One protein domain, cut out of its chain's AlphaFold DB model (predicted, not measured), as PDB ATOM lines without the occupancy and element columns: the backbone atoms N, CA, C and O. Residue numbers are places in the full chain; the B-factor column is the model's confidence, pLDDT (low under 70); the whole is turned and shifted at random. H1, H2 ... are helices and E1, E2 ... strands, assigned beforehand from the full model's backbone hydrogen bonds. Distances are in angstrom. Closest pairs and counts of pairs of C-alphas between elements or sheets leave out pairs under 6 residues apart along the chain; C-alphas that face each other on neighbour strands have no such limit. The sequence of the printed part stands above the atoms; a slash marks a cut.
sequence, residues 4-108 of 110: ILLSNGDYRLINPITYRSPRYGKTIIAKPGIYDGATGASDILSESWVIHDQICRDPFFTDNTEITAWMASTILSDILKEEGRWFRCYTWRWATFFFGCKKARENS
ATOM      1  N   ILE A   4      -3.671 -40.433   8.644       84.62
ATOM      2  CA  ILE A   4      -3.259 -39.529   7.568       84.62
ATOM      3  C   ILE A   4      -4.460 -38.654   7.212       84.62
ATOM      4  O   ILE A   4      -5.508 -39.188   6.858       84.62
ATOM      5  N   LEU A   5      -4.304 -37.331   7.275       83.19
ATOM      6  CA  LEU A   5      -5.285 -36.392   6.728       83.19
ATOM      7  C   LEU A   5      -5.132 -36.346   5.201       83.19
ATOM      8  O   LEU A   5      -4.031 -36.136   4.688       83.19
ATOM      9  N   LEU A   6      -6.225 -36.571   4.484       83.62
ATOM     10  CA  LEU A   6      -6.295 -36.516   3.031       83.62
ATOM     11  C   LEU A   6      -6.633 -35.091   2.567       83.62
ATOM     12  O   LEU A   6      -7.215 -34.293   3.300       83.62
ATOM     13  N   SER A   7      -6.282 -34.756   1.324       79.75
ATOM     14  CA  SER A   7      -6.470 -33.407   0.764       79.75
ATOM     15  C   SER A   7      -7.936 -32.967   0.647       79.75
ATOM     16  O   SER A   7      -8.203 -31.785   0.464       79.75
ATOM     17  N   ASN A   8      -8.878 -33.906   0.729       78.19
ATOM     18  CA  ASN A   8     -10.319 -33.658   0.727       78.19
ATOM     19  C   ASN A   8     -10.912 -33.466   2.138       78.19
ATOM     20  O   ASN A   8     -12.110 -33.223   2.245       78.19
ATOM     21  N   GLY A   9     -10.096 -33.541   3.197       74.69
ATOM     22  CA  GLY A   9     -10.532 -33.400   4.589       74.69
ATOM     23  C   GLY A   9     -10.834 -34.719   5.306       74.69
ATOM     24  O   GLY A   9     -11.017 -34.694   6.522       74.69
ATOM     25  N   ASP A  10     -10.819 -35.847   4.591       83.19
ATOM     26  CA  ASP A  10     -11.011 -37.179   5.168       83.19
ATOM     27  C   ASP A  10      -9.766 -37.649   5.934       83.19
ATOM     28  O   ASP A  10      -8.639 -37.200   5.711       83.19
ATOM     29  N   TYR A  11      -9.949 -38.654   6.780       83.19
ATOM     30  CA  TYR A  11      -8.895 -39.323   7.526       83.19
ATOM     31  C   TYR A  11      -8.733 -40.760   7.044       83.19
ATOM     32  O   TYR A  11      -9.671 -41.556   7.052       83.19
ATOM     33  N   ARG A  12      -7.507 -41.135   6.680       88.00
ATOM     34  CA  ARG A  12      -7.144 -42.527   6.423       88.00
ATOM     35  C   ARG A  12      -6.500 -43.128   7.660       88.00
ATOM     36  O   ARG A  12      -5.408 -42.720   8.062       88.00
ATOM     37  N   LEU A  13      -7.155 -44.140   8.213       89.00
ATOM     38  CA  LEU A  13      -6.600 -44.969   9.267       89.00
ATOM     39  C   LEU A  13      -5.789 -46.120   8.658       89.00
ATOM     40  O   LEU A  13      -6.331 -46.928   7.905       89.00
ATOM     41  N   ILE A  14      -4.493 -46.191   8.979       89.31
ATOM     42  CA  ILE A  14      -3.579 -47.218   8.446       89.31
ATOM     43  C   ILE A  14      -3.649 -48.504   9.274       89.31
ATOM     44  O   ILE A  14      -3.769 -49.594   8.723       89.31
ATOM     45  N   ASN A  15      -3.580 -48.364  10.597       88.25
ATOM     46  CA  ASN A  15      -3.598 -49.465  11.557       88.25
ATOM     47  C   ASN A  15      -4.846 -49.353  12.431       88.25
ATOM     48  O   ASN A  15      -5.245 -48.229  12.737       88.25
ATOM     49  N   PRO A  16      -5.447 -50.473  12.863       91.19
ATOM     50  CA  PRO A  16      -6.614 -50.423  13.730       91.19
ATOM     51  C   PRO A  16      -6.328 -49.623  15.007       91.19
ATOM     52  O   PRO A  16      -5.256 -49.752  15.603       91.19
ATOM     53  N   ILE A  17      -7.306 -48.826  15.438       91.50
ATOM     54  CA  ILE A  17      -7.288 -48.158  16.744       91.50
ATOM     55  C   ILE A  17      -8.195 -48.945  17.674       91.50
ATOM     56  O   ILE A  17      -9.345 -49.232  17.345       91.50
ATOM     57  N   THR A  18      -7.662 -49.290  18.842       93.44
ATOM     58  CA  THR A  18      -8.432 -49.875  19.936       93.44
ATOM     59  C   THR A  18      -8.565 -48.822  21.018       93.44
ATOM     60  O   THR A  18      -7.594 -48.519  21.707       93.44
ATOM     61  N   TYR A  19      -9.764 -48.271  21.165       93.69
ATOM     62  CA  TYR A  19     -10.072 -47.325  22.226       93.69
ATOM     63  C   TYR A  19     -10.810 -48.044  23.352       93.69
ATOM     64  O   TYR A  19     -11.879 -48.621  23.142       93.69
ATOM     65  N   ARG A  20     -10.250 -48.000  24.563       95.06
ATOM     66  CA  ARG A  20     -10.911 -48.492  25.773       95.06
ATOM     67  C   ARG A  20     -11.472 -47.300  26.531       95.06
ATOM     68  O   ARG A  20     -10.707 -46.559  27.131       95.06
ATOM     69  N   SER A  21     -12.794 -47.153  26.552       93.06
ATOM     70  CA  SER A  21     -13.457 -46.101  27.319       93.06
ATOM     71  C   SER A  21     -13.225 -46.313  28.819       93.06
ATOM     72  O   SER A  21     -13.748 -47.290  29.370       93.06
ATOM     73  N   PRO A  22     -12.516 -45.407  29.520       91.88
ATOM     74  CA  PRO A  22     -12.313 -45.529  30.964       91.88
ATOM     75  C   PRO A  22     -13.632 -45.424  31.736       91.88
ATOM     76  O   PRO A  22     -13.818 -46.071  32.762       91.88
ATOM     77  N   ARG A  23     -14.570 -44.628  31.209       93.25
ATOM     78  CA  ARG A  23     -15.881 -44.365  31.807       93.25
ATOM     79  C   ARG A  23     -16.803 -45.577  31.788       93.25
ATOM     80  O   ARG A  23     -17.466 -45.846  32.782       93.25
ATOM     81  N   TYR A  24     -16.877 -46.265  30.651       93.12
ATOM     82  CA  TYR A  24     -17.796 -47.391  30.471       93.12
ATOM     83  C   TYR A  24     -17.121 -48.744  30.697       93.12
ATOM     84  O   TYR A  24     -17.807 -49.758  30.770       93.12
ATOM     85  N   GLY A  25     -15.787 -48.778  30.793       95.12
ATOM     86  CA  GLY A  25     -15.019 -50.016  30.918       95.12
ATOM     87  C   GLY A  25     -15.065 -50.893  29.663       95.12
ATOM     88  O   GLY A  25     -14.701 -52.065  29.738       95.12
ATOM     89  N   LYS A  26     -15.501 -50.339  28.525       95.75
ATOM     90  CA  LYS A  26     -15.764 -51.055  27.270       95.75
ATOM     91  C   LYS A  26     -14.850 -50.601  26.145       95.75
ATOM     92  O   LYS A  26     -14.277 -49.511  26.195       95.75
ATOM     93  N   THR A  27     -14.737 -51.441  25.127       96.25
ATOM     94  CA  THR A  27     -13.791 -51.261  24.026       96.25
ATOM     95  C   THR A  27     -14.517 -51.003  22.713       96.25
ATOM     96  O   THR A  27     -15.557 -51.599  22.435       96.25
ATOM     97  N   ILE A  28     -13.939 -50.121  21.903       95.31
ATOM     98  CA  ILE A  28     -14.321 -49.848  20.519       95.31
ATOM     99  C   ILE A  28     -13.089 -50.099  19.655       95.31
ATOM    100  O   ILE A  28     -11.986 -49.664  19.992       95.31
ATOM    101  N   ILE A  29     -13.277 -50.799  18.539       94.38
ATOM    102  CA  ILE A  29     -12.212 -51.055  17.570       94.38
ATOM    103  C   ILE A  29     -12.593 -50.394  16.250       94.38
ATOM    104  O   ILE A  29     -13.563 -50.790  15.606       94.38
ATOM    105  N   ALA A  30     -11.801 -49.411  15.835       92.75
ATOM    106  CA  ALA A  30     -11.871 -48.845  14.497       92.75
ATOM    107  C   ALA A  30     -10.905 -49.601  13.578       92.75
ATOM    108  O   ALA A  30      -9.712 -49.717  13.873       92.75
ATOM    109  N   LYS A  31     -11.422 -50.146  12.474       91.81
ATOM    110  CA  LYS A  31     -10.628 -50.888  11.484       91.81
ATOM    111  C   LYS A  31      -9.959 -49.923  10.496       91.81
ATOM    112  O   LYS A  31     -10.489 -48.842  10.266       91.81
ATOM    113  N   PRO A  32      -8.826 -50.297   9.874       91.12
ATOM    114  CA  PRO A  32      -8.230 -49.495   8.810       91.12
ATOM    115  C   PRO A  32      -9.251 -49.135   7.727       91.12
ATOM    116  O   PRO A  32     -10.051 -49.977   7.317       91.12
ATOM    117  N   GLY A  33      -9.221 -47.890   7.261       89.44
ATOM    118  CA  GLY A  33     -10.236 -47.384   6.344       89.44
ATOM    119  C   GLY A  33     -10.219 -45.870   6.193       89.44
ATOM    120  O   GLY A  33      -9.337 -45.191   6.720       89.44
ATOM    121  N   ILE A  34     -11.195 -45.367   5.440       86.44
ATOM    122  CA  ILE A  34     -11.445 -43.934   5.267       86.44
ATOM    123  C   ILE A  34     -12.560 -43.524   6.232       86.44
ATOM    124  O   ILE A  34     -13.568 -44.227   6.379       86.44
ATOM    125  N   TYR A  35     -12.343 -42.408   6.904       84.69
ATOM    126  CA  TYR A  35     -13.221 -41.794   7.884       84.69
ATOM    127  C   TYR A  35     -13.451 -40.342   7.466       84.69
ATOM    128  O   TYR A  35     -12.508 -39.674   7.049       84.69
ATOM    129  N   ASP A  36     -14.692 -39.882   7.544       78.81
ATOM    130  CA  ASP A  36     -15.123 -38.591   6.990       78.81
ATOM    131  C   ASP A  36     -14.660 -37.444   7.903       78.81
ATOM    132  O   ASP A  36     -14.481 -36.300   7.485       78.81
ATOM    133  N   GLY A  37     -14.404 -37.769   9.171       73.75
ATOM    134  CA  GLY A  37     -13.912 -36.831  10.152       73.75
ATOM    135  C   GLY A  37     -14.993 -35.887  10.664       73.75
ATOM    136  O   GLY A  37     -16.189 -36.158  10.609       73.75
ATOM    137  N   ALA A  38     -14.566 -34.741  11.193       67.25
ATOM    138  CA  ALA A  38     -15.485 -33.695  11.611       67.25
ATOM    139  C   ALA A  38     -15.679 -32.654  10.504       67.25
ATOM    140  O   ALA A  38     -14.775 -31.860  10.222       67.25
ATOM    141  N   THR A  39     -16.890 -32.589   9.944       63.78
ATOM    142  CA  THR A  39     -17.323 -31.482   9.081       63.78
ATOM    143  C   THR A  39     -17.149 -30.154   9.824       63.78
ATOM    144  O   THR A  39     -17.898 -29.854  10.750       63.78
ATOM    145  N   GLY A  40     -16.146 -29.359   9.435       60.69
ATOM    146  CA  GLY A  40     -15.817 -28.073  10.069       60.69
ATOM    147  C   GLY A  40     -14.690 -28.102  11.116       60.69
ATOM    148  O   GLY A  40     -14.344 -27.044  11.634       60.69
ATOM    149  N   ALA A  41     -14.085 -29.262  11.401       62.72
ATOM    150  CA  ALA A  41     -12.844 -29.388  12.186       62.72
ATOM    151  C   ALA A  41     -11.815 -30.302  11.496       62.72
ATOM    152  O   ALA A  41     -11.172 -31.150  12.118       62.72
ATOM    153  N   SER A  42     -11.630 -30.094  10.190       63.16
ATOM    154  CA  SER A  42     -10.562 -30.705   9.385       63.16
ATOM    155  C   SER A  42      -9.160 -30.178   9.730       63.16
ATOM    156  O   SER A  42      -8.169 -30.624   9.163       63.16
ATOM    157  N   ASP A  43      -9.056 -29.239  10.673       67.75
ATOM    158  CA  ASP A  43      -7.804 -28.631  11.117       67.75
ATOM    159  C   ASP A  43      -7.034 -29.496  12.129       67.75
ATOM    160  O   ASP A  43      -5.922 -29.134  12.521       67.75
ATOM    161  N   ILE A  44      -7.607 -30.622  12.587       73.94
ATOM    162  CA  ILE A  44      -7.012 -31.424  13.658       73.94
ATOM    163  C   ILE A  44      -7.043 -32.932  13.441       73.94
ATOM    164  O   ILE A  44      -8.087 -33.569  13.385       73.94
ATOM    165  N   LEU A  45      -5.856 -33.525  13.505       80.69
ATOM    166  CA  LEU A  45      -5.681 -34.962  13.659       80.69
ATOM    167  C   LEU A  45      -6.072 -35.380  15.082       80.69
ATOM    168  O   LEU A  45      -5.412 -34.988  16.048       80.69
ATOM    169  N   SER A  46      -7.159 -36.138  15.192       86.25
ATOM    170  CA  SER A  46      -7.679 -36.665  16.452       86.25
ATOM    171  C   SER A  46      -8.236 -38.069  16.253       86.25
ATOM    172  O   SER A  46      -8.917 -38.342  15.260       86.25
ATOM    173  N   GLU A  47      -7.981 -38.952  17.213       88.44
ATOM    174  CA  GLU A  47      -8.604 -40.275  17.257       88.44
ATOM    175  C   GLU A  47     -10.109 -40.171  17.532       88.44
ATOM    176  O   GLU A  47     -10.869 -41.068  17.156       88.44
ATOM    177  N   SER A  48     -10.571 -39.049  18.106       89.38
ATOM    178  CA  SER A  48     -11.988 -38.830  18.405       89.38
ATOM    179  C   SER A  48     -12.855 -38.899  17.156       89.38
ATOM    180  O   SER A  48     -13.981 -39.378  17.227       89.38
ATOM    181  N   TRP A  49     -12.334 -38.443  16.016       88.44
ATOM    182  CA  TRP A  49     -13.041 -38.451  14.738       88.44
ATOM    183  C   TRP A  49     -13.226 -39.855  14.190       88.44
ATOM    184  O   TRP A  49     -14.321 -40.234  13.791       88.44
ATOM    185  N   VAL A  50     -12.167 -40.655  14.254       90.44
ATOM    186  CA  VAL A  50     -12.191 -42.047  13.809       90.44
ATOM    187  C   VAL A  50     -13.162 -42.860  14.656       90.44
ATOM    188  O   VAL A  50     -13.984 -43.605  14.125       90.44
ATOM    189  N   ILE A  51     -13.079 -42.711  15.982       92.00
ATOM    190  CA  ILE A  51     -13.957 -43.421  16.911       92.00
ATOM    191  C   ILE A  51     -15.404 -42.947  16.759       92.00
ATOM    192  O   ILE A  51     -16.306 -43.778  16.730       92.00
ATOM    193  N   HIS A  52     -15.638 -41.644  16.601       91.00
ATOM    194  CA  HIS A  52     -16.966 -41.101  16.322       91.00
ATOM    195  C   HIS A  52     -17.585 -41.719  15.072       91.00
ATOM    196  O   HIS A  52     -18.694 -42.245  15.128       91.00
ATOM    197  N   ASP A  53     -16.858 -41.709  13.963       90.38
ATOM    198  CA  ASP A  53     -17.358 -42.244  12.705       90.38
ATOM    199  C   ASP A  53     -17.564 -43.760  12.780       90.38
ATOM    200  O   ASP A  53     -18.539 -44.278  12.233       90.38
ATOM    201  N   GLN A  54     -16.695 -44.478  13.503       92.94
ATOM    202  CA  GLN A  54     -16.890 -45.897  13.793       92.94
ATOM    203  C   GLN A  54     -18.208 -46.133  14.544       92.94
ATOM    204  O   GLN A  54     -18.994 -46.965  14.105       92.94
ATOM    205  N   ILE A  55     -18.490 -45.368  15.604       92.50
ATOM    206  CA  ILE A  55     -19.749 -45.456  16.366       92.50
ATOM    207  C   ILE A  55     -20.954 -45.085  15.490       92.50
ATOM    208  O   ILE A  55     -22.002 -45.721  15.552       92.50
ATOM    209  N   CYS A  56     -20.825 -44.063  14.647       90.25
ATOM    210  CA  CYS A  56     -21.890 -43.654  13.737       90.25
ATOM    211  C   CYS A  56     -22.209 -44.737  12.686       90.25
ATOM    212  O   CYS A  56     -23.352 -44.825  12.226       90.25
ATOM    213  N   ARG A  57     -21.219 -45.554  12.296       91.56
ATOM    214  CA  ARG A  57     -21.388 -46.688  11.371       91.56
ATOM    215  C   ARG A  57     -21.936 -47.927  12.079       91.56
ATOM    216  O   ARG A  57     -22.845 -48.558  11.528       91.56
ATOM    217  N   ASP A  58     -21.396 -48.226  13.256       94.06
ATOM    218  CA  ASP A  58     -21.628 -49.422  14.065       94.06
ATOM    219  C   ASP A  58     -21.708 -49.034  15.558       94.06
ATOM    220  O   ASP A  58     -20.679 -48.933  16.233       94.06
ATOM    221  N   PRO A  59     -22.914 -48.730  16.080       94.44
ATOM    222  CA  PRO A  59     -23.094 -48.168  17.417       94.44
ATOM    223  C   PRO A  59     -23.074 -49.259  18.496       94.44
ATOM    224  O   PRO A  59     -23.977 -49.333  19.328       94.44
ATOM    225  N   PHE A  60     -22.047 -50.105  18.488       96.12
ATOM    226  CA  PHE A  60     -21.874 -51.197  19.437       96.12
ATOM    227  C   PHE A  60     -20.441 -51.228  19.968       96.12
ATOM    228  O   PHE A  60     -19.465 -50.968  19.262       96.12
ATOM    229  N   PHE A  61     -20.311 -51.557  21.246       95.44
ATOM    230  CA  PHE A  61     -19.036 -51.962  21.817       95.44
ATOM    231  C   PHE A  61     -18.654 -53.360  21.314       95.44
ATOM    232  O   PHE A  61     -19.489 -54.120  20.825       95.44
ATOM    233  N   THR A  62     -17.392 -53.752  21.494       95.75
ATOM    234  CA  THR A  62     -16.910 -55.085  21.082       95.75
ATOM    235  C   THR A  62     -17.615 -56.253  21.779       95.75
ATOM    236  O   THR A  62     -17.506 -57.384  21.321       95.75
ATOM    237  N   ASP A  63     -18.296 -56.000  22.899       95.38
ATOM    238  CA  ASP A  63     -19.113 -56.977  23.629       95.38
ATOM    239  C   ASP A  63     -20.579 -57.027  23.143       95.38
ATOM    240  O   ASP A  63     -21.414 -57.660  23.785       95.38
ATOM    241  N   ASN A  64     -20.889 -56.374  22.016       94.38
ATOM    242  CA  ASN A  64     -22.230 -56.161  21.456       94.38
ATOM    243  C   ASN A  64     -23.171 -55.323  22.327       94.38
ATOM    244  O   ASN A  64     -24.370 -55.277  22.059       94.38
ATOM    245  N   THR A  65     -22.669 -54.631  23.350       95.75
ATOM    246  CA  THR A  65     -23.513 -53.656  24.038       95.75
ATOM    247  C   THR A  65     -23.745 -52.451  23.138       95.75
ATOM    248  O   THR A  65     -22.799 -51.887  22.590       95.75
ATOM    249  N   GLU A  66     -24.996 -52.024  23.048       96.12
ATOM    250  CA  GLU A  66     -25.400 -50.814  22.345       96.12
ATOM    251  C   GLU A  66     -24.732 -49.553  22.904       96.12
ATOM    252  O   GLU A  66     -24.534 -49.382  24.112       96.12
ATOM    253  N   ILE A  67     -24.407 -48.644  21.989       95.44
ATOM    254  CA  ILE A  67     -23.936 -47.293  22.265       95.44
ATOM    255  C   ILE A  67     -25.092 -46.335  21.991       95.44
ATOM    256  O   ILE A  67     -25.623 -46.291  20.881       95.44
ATOM    257  N   THR A  68     -25.457 -45.550  23.001       94.62
ATOM    258  CA  THR A  68     -26.494 -44.513  22.908       94.62
ATOM    259  C   THR A  68     -25.904 -43.195  22.414       94.62
ATOM    260  O   THR A  68     -24.683 -42.993  22.427       94.62
ATOM    261  N   ALA A  69     -26.747 -42.247  22.001       92.69
ATOM    262  CA  ALA A  69     -26.275 -40.927  21.568       92.69
ATOM    263  C   ALA A  69     -25.487 -40.189  22.671       92.69
ATOM    264  O   ALA A  69     -24.471 -39.528  22.407       92.69
ATOM    265  N   TRP A  70     -25.912 -40.340  23.929       92.62
ATOM    266  CA  TRP A  70     -25.191 -39.813  25.083       92.62
ATOM    267  C   TRP A  70     -23.821 -40.470  25.265       92.62
ATOM    268  O   TRP A  70     -22.826 -39.767  25.472       92.62
ATOM    269  N   MET A  71     -23.737 -41.797  25.143       95.00
ATOM    270  CA  MET A  71     -22.458 -42.505  25.225       95.00
ATOM    271  C   MET A  71     -21.519 -42.089  24.090       95.00
ATOM    272  O   MET A  71     -20.363 -41.768  24.358       95.00
ATOM    273  N   ALA A  72     -22.019 -42.003  22.854       93.81
ATOM    274  CA  ALA A  72     -21.243 -41.597  21.682       93.81
ATOM    275  C   ALA A  72     -20.617 -40.202  21.852       93.81
ATOM    276  O   ALA A  72     -19.405 -40.026  21.706       93.81
ATOM    277  N   SER A  73     -21.431 -39.210  22.228       93.19
ATOM    278  CA  SER A  73     -20.959 -37.840  22.470       93.19
ATOM    279  C   SER A  73     -19.995 -37.739  23.657       93.19
ATOM    280  O   SER A  73     -19.036 -36.966  23.617       93.19
ATOM    281  N   THR A  74     -20.219 -38.532  24.706       94.12
ATOM    282  CA  THR A  74     -19.348 -38.564  25.887       94.12
ATOM    283  C   THR A  74     -17.996 -39.194  25.566       94.12
ATOM    284  O   THR A  74     -16.973 -38.630  25.942       94.12
ATOM    285  N   ILE A  75     -17.970 -40.298  24.814       94.56
ATOM    286  CA  ILE A  75     -16.738 -40.963  24.366       94.56
ATOM    287  C   ILE A  75     -15.879 -40.017  23.528       94.56
ATOM    288  O   ILE A  75     -14.687 -39.885  23.794       94.56
ATOM    289  N   LEU A  76     -16.485 -39.317  22.566       93.31
ATOM    290  CA  LEU A  76     -15.785 -38.316  21.762       93.31
ATOM    291  C   LEU A  76     -15.193 -37.202  22.637       93.31
ATOM    292  O   LEU A  76     -14.052 -36.791  22.435       93.31
ATOM    293  N   SER A  77     -15.953 -36.730  23.630       93.00
ATOM    294  CA  SER A  77     -15.496 -35.703  24.569       93.00
ATOM    295  C   SER A  77     -14.317 -36.183  25.413       93.00
ATOM    296  O   SER A  77     -13.348 -35.445  25.582       93.00
ATOM    297  N   ASP A  78     -14.384 -37.416  25.919       93.88
ATOM    298  CA  ASP A  78     -13.334 -38.013  26.742       93.88
ATOM    299  C   ASP A  78     -12.026 -38.134  25.926       93.88
ATOM    300  O   ASP A  78     -10.994 -37.655  26.393       93.88
ATOM    301  N   ILE A  79     -12.076 -38.607  24.671       92.88
ATOM    302  CA  ILE A  79     -10.891 -38.685  23.787       92.88
ATOM    303  C   ILE A  79     -10.307 -37.292  23.510       92.88
ATOM    304  O   ILE A  79      -9.111 -37.064  23.681       92.88
ATOM    305  N   LEU A  80     -11.144 -36.318  23.131       92.06
ATOM    306  CA  LEU A  80     -10.677 -34.945  22.886       92.06
ATOM    307  C   LEU A  80     -10.032 -34.332  24.134       92.06
ATOM    308  O   LEU A  80      -9.088 -33.548  24.029       92.06
ATOM    309  N   LYS A  81     -10.540 -34.664  25.322       91.81
ATOM    310  CA  LYS A  81      -9.977 -34.212  26.594       91.81
ATOM    311  C   LYS A  81      -8.621 -34.868  26.872       91.81
ATOM    312  O   LYS A  81      -7.705 -34.161  27.288       91.81
ATOM    313  N   GLU A  82      -8.485 -36.168  26.617       90.88
ATOM    314  CA  GLU A  82      -7.222 -36.915  26.734       90.88
ATOM    315  C   GLU A  82      -6.145 -36.373  25.783       90.88
ATOM    316  O   GLU A  82      -4.986 -36.242  26.170       90.88
ATOM    317  N   GLU A  83      -6.534 -35.934  24.586       89.31
ATOM    318  CA  GLU A  83      -5.645 -35.260  23.630       89.31
ATOM    319  C   GLU A  83      -5.331 -33.790  23.986       89.31
ATOM    320  O   GLU A  83      -4.684 -33.078  23.214       89.31
ATOM    321  N   GLY A  84      -5.806 -33.287  25.129       89.88
ATOM    322  CA  GLY A  84      -5.569 -31.911  25.570       89.88
ATOM    323  C   GLY A  84      -6.404 -30.852  24.836       89.88
ATOM    324  O   GLY A  84      -6.106 -29.659  24.913       89.88
ATOM    325  N   ARG A  85      -7.478 -31.243  24.139       86.81
ATOM    326  CA  ARG A  85      -8.348 -30.357  23.340       86.81
ATOM    327  C   ARG A  85      -9.594 -29.927  24.121       86.81
ATOM    328  O   ARG A  85     -10.725 -30.052  23.654       86.81
ATOM    329  N   TRP A  86      -9.383 -29.377  25.313       85.69
ATOM    330  CA  TRP A  86     -10.423 -29.073  26.307       85.69
ATOM    331  C   TRP A  86     -11.569 -28.191  25.796       85.69
ATOM    332  O   TRP A  86     -12.725 -28.477  26.067       85.69
ATOM    333  N   PHE A  87     -11.297 -27.138  25.021       83.81
ATOM    334  CA  PHE A  87     -12.381 -26.296  24.489       83.81
ATOM    335  C   PHE A  87     -13.270 -27.069  23.502       83.81
ATOM    336  O   PHE A  87     -14.496 -26.980  23.532       83.81
ATOM    337  N   ARG A  88     -12.634 -27.882  22.656       84.06
ATOM    338  CA  ARG A  88     -13.302 -28.675  21.624       84.06
ATOM    339  C   ARG A  88     -14.069 -29.847  22.220       84.06
ATOM    340  O   ARG A  88     -15.109 -30.203  21.679       84.06
ATOM    341  N   CYS A  89     -13.618 -30.409  23.342       87.25
ATOM    342  CA  CYS A  89     -14.320 -31.529  23.963       87.25
ATOM    343  C   CYS A  89     -15.751 -31.161  24.376       87.25
ATOM    344  O   CYS A  89     -16.636 -32.004  24.256       87.25
ATOM    345  N   TYR A  90     -16.007 -29.918  24.798       86.69
ATOM    346  CA  TYR A  90     -17.354 -29.466  25.152       86.69
ATOM    347  C   TYR A  90     -18.185 -29.097  23.924       86.69
ATOM    348  O   TYR A  90     -19.330 -29.535  23.817       86.69
ATOM    349  N   THR A  91     -17.626 -28.321  22.990       86.50
ATOM    350  CA  THR A  91     -18.372 -27.880  21.801       86.50
ATOM    351  C   THR A  91     -18.759 -29.062  20.916       86.50
ATOM    352  O   THR A  91     -19.921 -29.184  20.523       86.50
ATOM    353  N   TRP A  92     -17.827 -29.988  20.679       88.06
ATOM    354  CA  TRP A  92     -18.076 -31.163  19.851       88.06
ATOM    355  C   TRP A  92     -18.915 -32.222  20.547       88.06
ATOM    356  O   TRP A  92     -19.704 -32.873  19.876       88.06
ATOM    357  N   ARG A  93     -18.856 -32.345  21.879       90.38
ATOM    358  CA  ARG A  93     -19.787 -33.218  22.611       90.38
ATOM    359  C   ARG A  93     -21.235 -32.853  22.310       90.38
ATOM    360  O   ARG A  93     -22.021 -33.720  21.942       90.38
ATOM    361  N   TRP A  94     -21.586 -31.577  22.446       87.75
ATOM    362  CA  TRP A  94     -22.953 -31.132  22.185       87.75
ATOM    363  C   TRP A  94     -23.306 -31.210  20.700       87.75
ATOM    364  O   TRP A  94     -24.397 -31.669  20.367       87.75
ATOM    365  N   ALA A  95     -22.379 -30.857  19.805       87.12
ATOM    366  CA  ALA A  95     -22.592 -31.013  18.367       87.12
ATOM    367  C   ALA A  95     -22.866 -32.481  17.981       87.12
ATOM    368  O   ALA A  95     -23.842 -32.765  17.288       87.12
ATOM    369  N   THR A  96     -22.075 -33.429  18.489       86.69
ATOM    370  CA  THR A  96     -22.271 -34.867  18.268       86.69
ATOM    371  C   THR A  96     -23.577 -35.361  18.885       86.69
ATOM    372  O   THR A  96     -24.295 -36.117  18.240       86.69
ATOM    373  N   PHE A  97     -23.936 -34.908  20.088       87.50
ATOM    374  CA  PHE A  97     -25.189 -35.312  20.728       87.50
ATOM    375  C   PHE A  97     -26.426 -34.864  19.927       87.50
ATOM    376  O   PHE A  97     -27.326 -35.664  19.683       87.50
ATOM    377  N   PHE A  98     -26.457 -33.609  19.460       84.81
ATOM    378  CA  PHE A  98     -27.617 -33.050  18.751       84.81
ATOM    379  C   PHE A  98     -27.642 -33.345  17.252       84.81
ATOM    380  O   PHE A  98     -28.719 -33.567  16.690       84.81
ATOM    381  N   PHE A  99     -26.487 -33.468  16.592       82.62
ATOM    382  CA  PHE A  99     -26.397 -33.616  15.129       82.62
ATOM    383  C   PHE A  99     -25.648 -34.872  14.649       82.62
ATOM    384  O   PHE A  99     -25.879 -35.314  13.525       82.62
ATOM    385  N   GLY A 100     -24.816 -35.486  15.493       78.81
ATOM    386  CA  GLY A 100     -24.035 -36.684  15.165       78.81
ATOM    387  C   GLY A 100     -24.747 -38.021  15.422       78.81
ATOM    388  O   GLY A 100     -25.800 -38.081  16.061       78.81
ATOM    389  N   CYS A 101     -24.147 -39.091  14.887       80.62
ATOM    390  CA  CYS A 101     -24.483 -40.512  15.064       80.62
ATOM    391  C   CYS A 101     -25.979 -40.854  15.127       80.62
ATOM    392  O   CYS A 101     -26.497 -41.291  16.152       80.62
ATOM    393  N   LYS A 102     -26.663 -40.727  13.981       84.12
ATOM    394  CA  LYS A 102     -28.088 -41.073  13.835       84.12
ATOM    395  C   LYS A 102     -28.399 -42.517  14.248       84.12
ATOM    396  O   LYS A 102     -29.351 -42.712  14.988       84.12
ATOM    397  N   LYS A 103     -27.559 -43.491  13.874       87.56
ATOM    398  CA  LYS A 103     -27.748 -44.899  14.268       87.56
ATOM    399  C   LYS A 103     -27.677 -45.116  15.782       87.56
ATOM    400  O   LYS A 103     -28.484 -45.843  16.332       87.56
ATOM    401  N   ALA A 104     -26.774 -44.430  16.487       88.81
ATOM    402  CA  ALA A 104     -26.697 -44.524  17.950       88.81
ATOM    403  C   ALA A 104     -27.961 -43.983  18.650       88.81
ATOM    404  O   ALA A 104     -28.258 -44.374  19.776       88.81
ATOM    405  N   ARG A 105     -28.731 -43.100  17.991       89.31
ATOM    406  CA  ARG A 105     -30.031 -42.624  18.503       89.31
ATOM    407  C   ARG A 105     -31.143 -43.649  18.353       89.31
ATOM    408  O   ARG A 105     -32.122 -43.552  19.082       89.31
ATOM    409  N   GLU A 106     -31.012 -44.576  17.409       90.62
ATOM    410  CA  GLU A 106     -31.969 -45.675  17.241       90.62
ATOM    411  C   GLU A 106     -31.901 -46.629  18.440       90.62
ATOM    412  O   GLU A 106     -32.935 -47.149  18.844       90.62
ATOM    413  N   ASN A 107     -30.721 -46.767  19.062       87.75
ATOM    414  CA  ASN A 107     -30.546 -47.512  20.309       87.75
ATOM    415  C   ASN A 107     -31.194 -46.780  21.500       87.75
ATOM    416  O   ASN A 107     -32.019 -47.343  22.208       87.75
ATOM    417  N   SER A 108     -30.823 -45.512  21.732       89.69
ATOM    418  CA  SER A 108     -31.449 -44.613  22.719       89.69
ATOM    419  C   SER A 108     -30.796 -43.224  22.673       89.69
ATOM    420  O   SER A 108     -29.660 -43.047  22.216       89.69
TER     421      SER A 108
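This is residues 4 to 108 of the 110 residues of an uncharacterized protein of Bacteroidetes bacterium (UniProt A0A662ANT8). What does the model look like? Two small two-stranded sheets, E2-E3 and E1-E4, bend round H1, while H2 and H3 fold back antiparallel beyond H1 and short H4 packs steeply across ends of H1 and H2. What is it made of? The 105 printed residues hold E1, E2, E3, E4, H1, H2, H3 and H4 in that order; both sheets are antiparallel, and the class is mixed. How large is it? It is compact, with a radius of gyration of the C-alphas of 12.5 A, and spans 35 by 28 by 24 A.

Where are the strands? E1 is residues 11 to 13, from C-alpha 11 at (-8.895, -39.323, 7.526); E2 is 17 to 20, E3 27 to 30 and E4 33 to 35. Where are the helices? H1 is residues 47 to 57, 15.5 A long; H2 is 69 to 82, 20.1 A; H3 is 86 to 99, 20.0 A. H4 is 102 to 107, ending at C-alpha 107 (-30.546, -47.512, 20.309).

How do the strands pair? In E1 and E4, N 11 and O 35 are 2.8 A apart; in the hairpin E2 and E3, N 28 and O 19 are 2.8 A apart. E3 runs on into E4 at 100 degrees. Where is H1? Its closest C-alphas to E3 are those of Gln 54 and Ala 30, 5.9 A, and to E4 those of Val 50 and Tyr 35, 6.0 A. How do the helices meet? The hub H2 touches H1 at Leu 76 and Ser 48, 5.1 A, and H3 at Ser 77 and Cys 89, 4.4 A, both opposite ways at shallow tilts of 15 and 17 degrees. With residues 69 to 72 alone it touches H4, at a steep tilt of 62 degrees; the closest C-alphas are those of Ala 69 and Ala 104, 5.1 A. Are the helix backbones whole? Every O i to N i+4 pair is within hydrogen-bond range in H1 and H2, 9 of 10 in H3 and 1 of 2 in H4.

Which links are long? E4 to H1 and H1 to H2, and the printed part has no cut. Where is confidence low? Residues 38 to 43 are under 70.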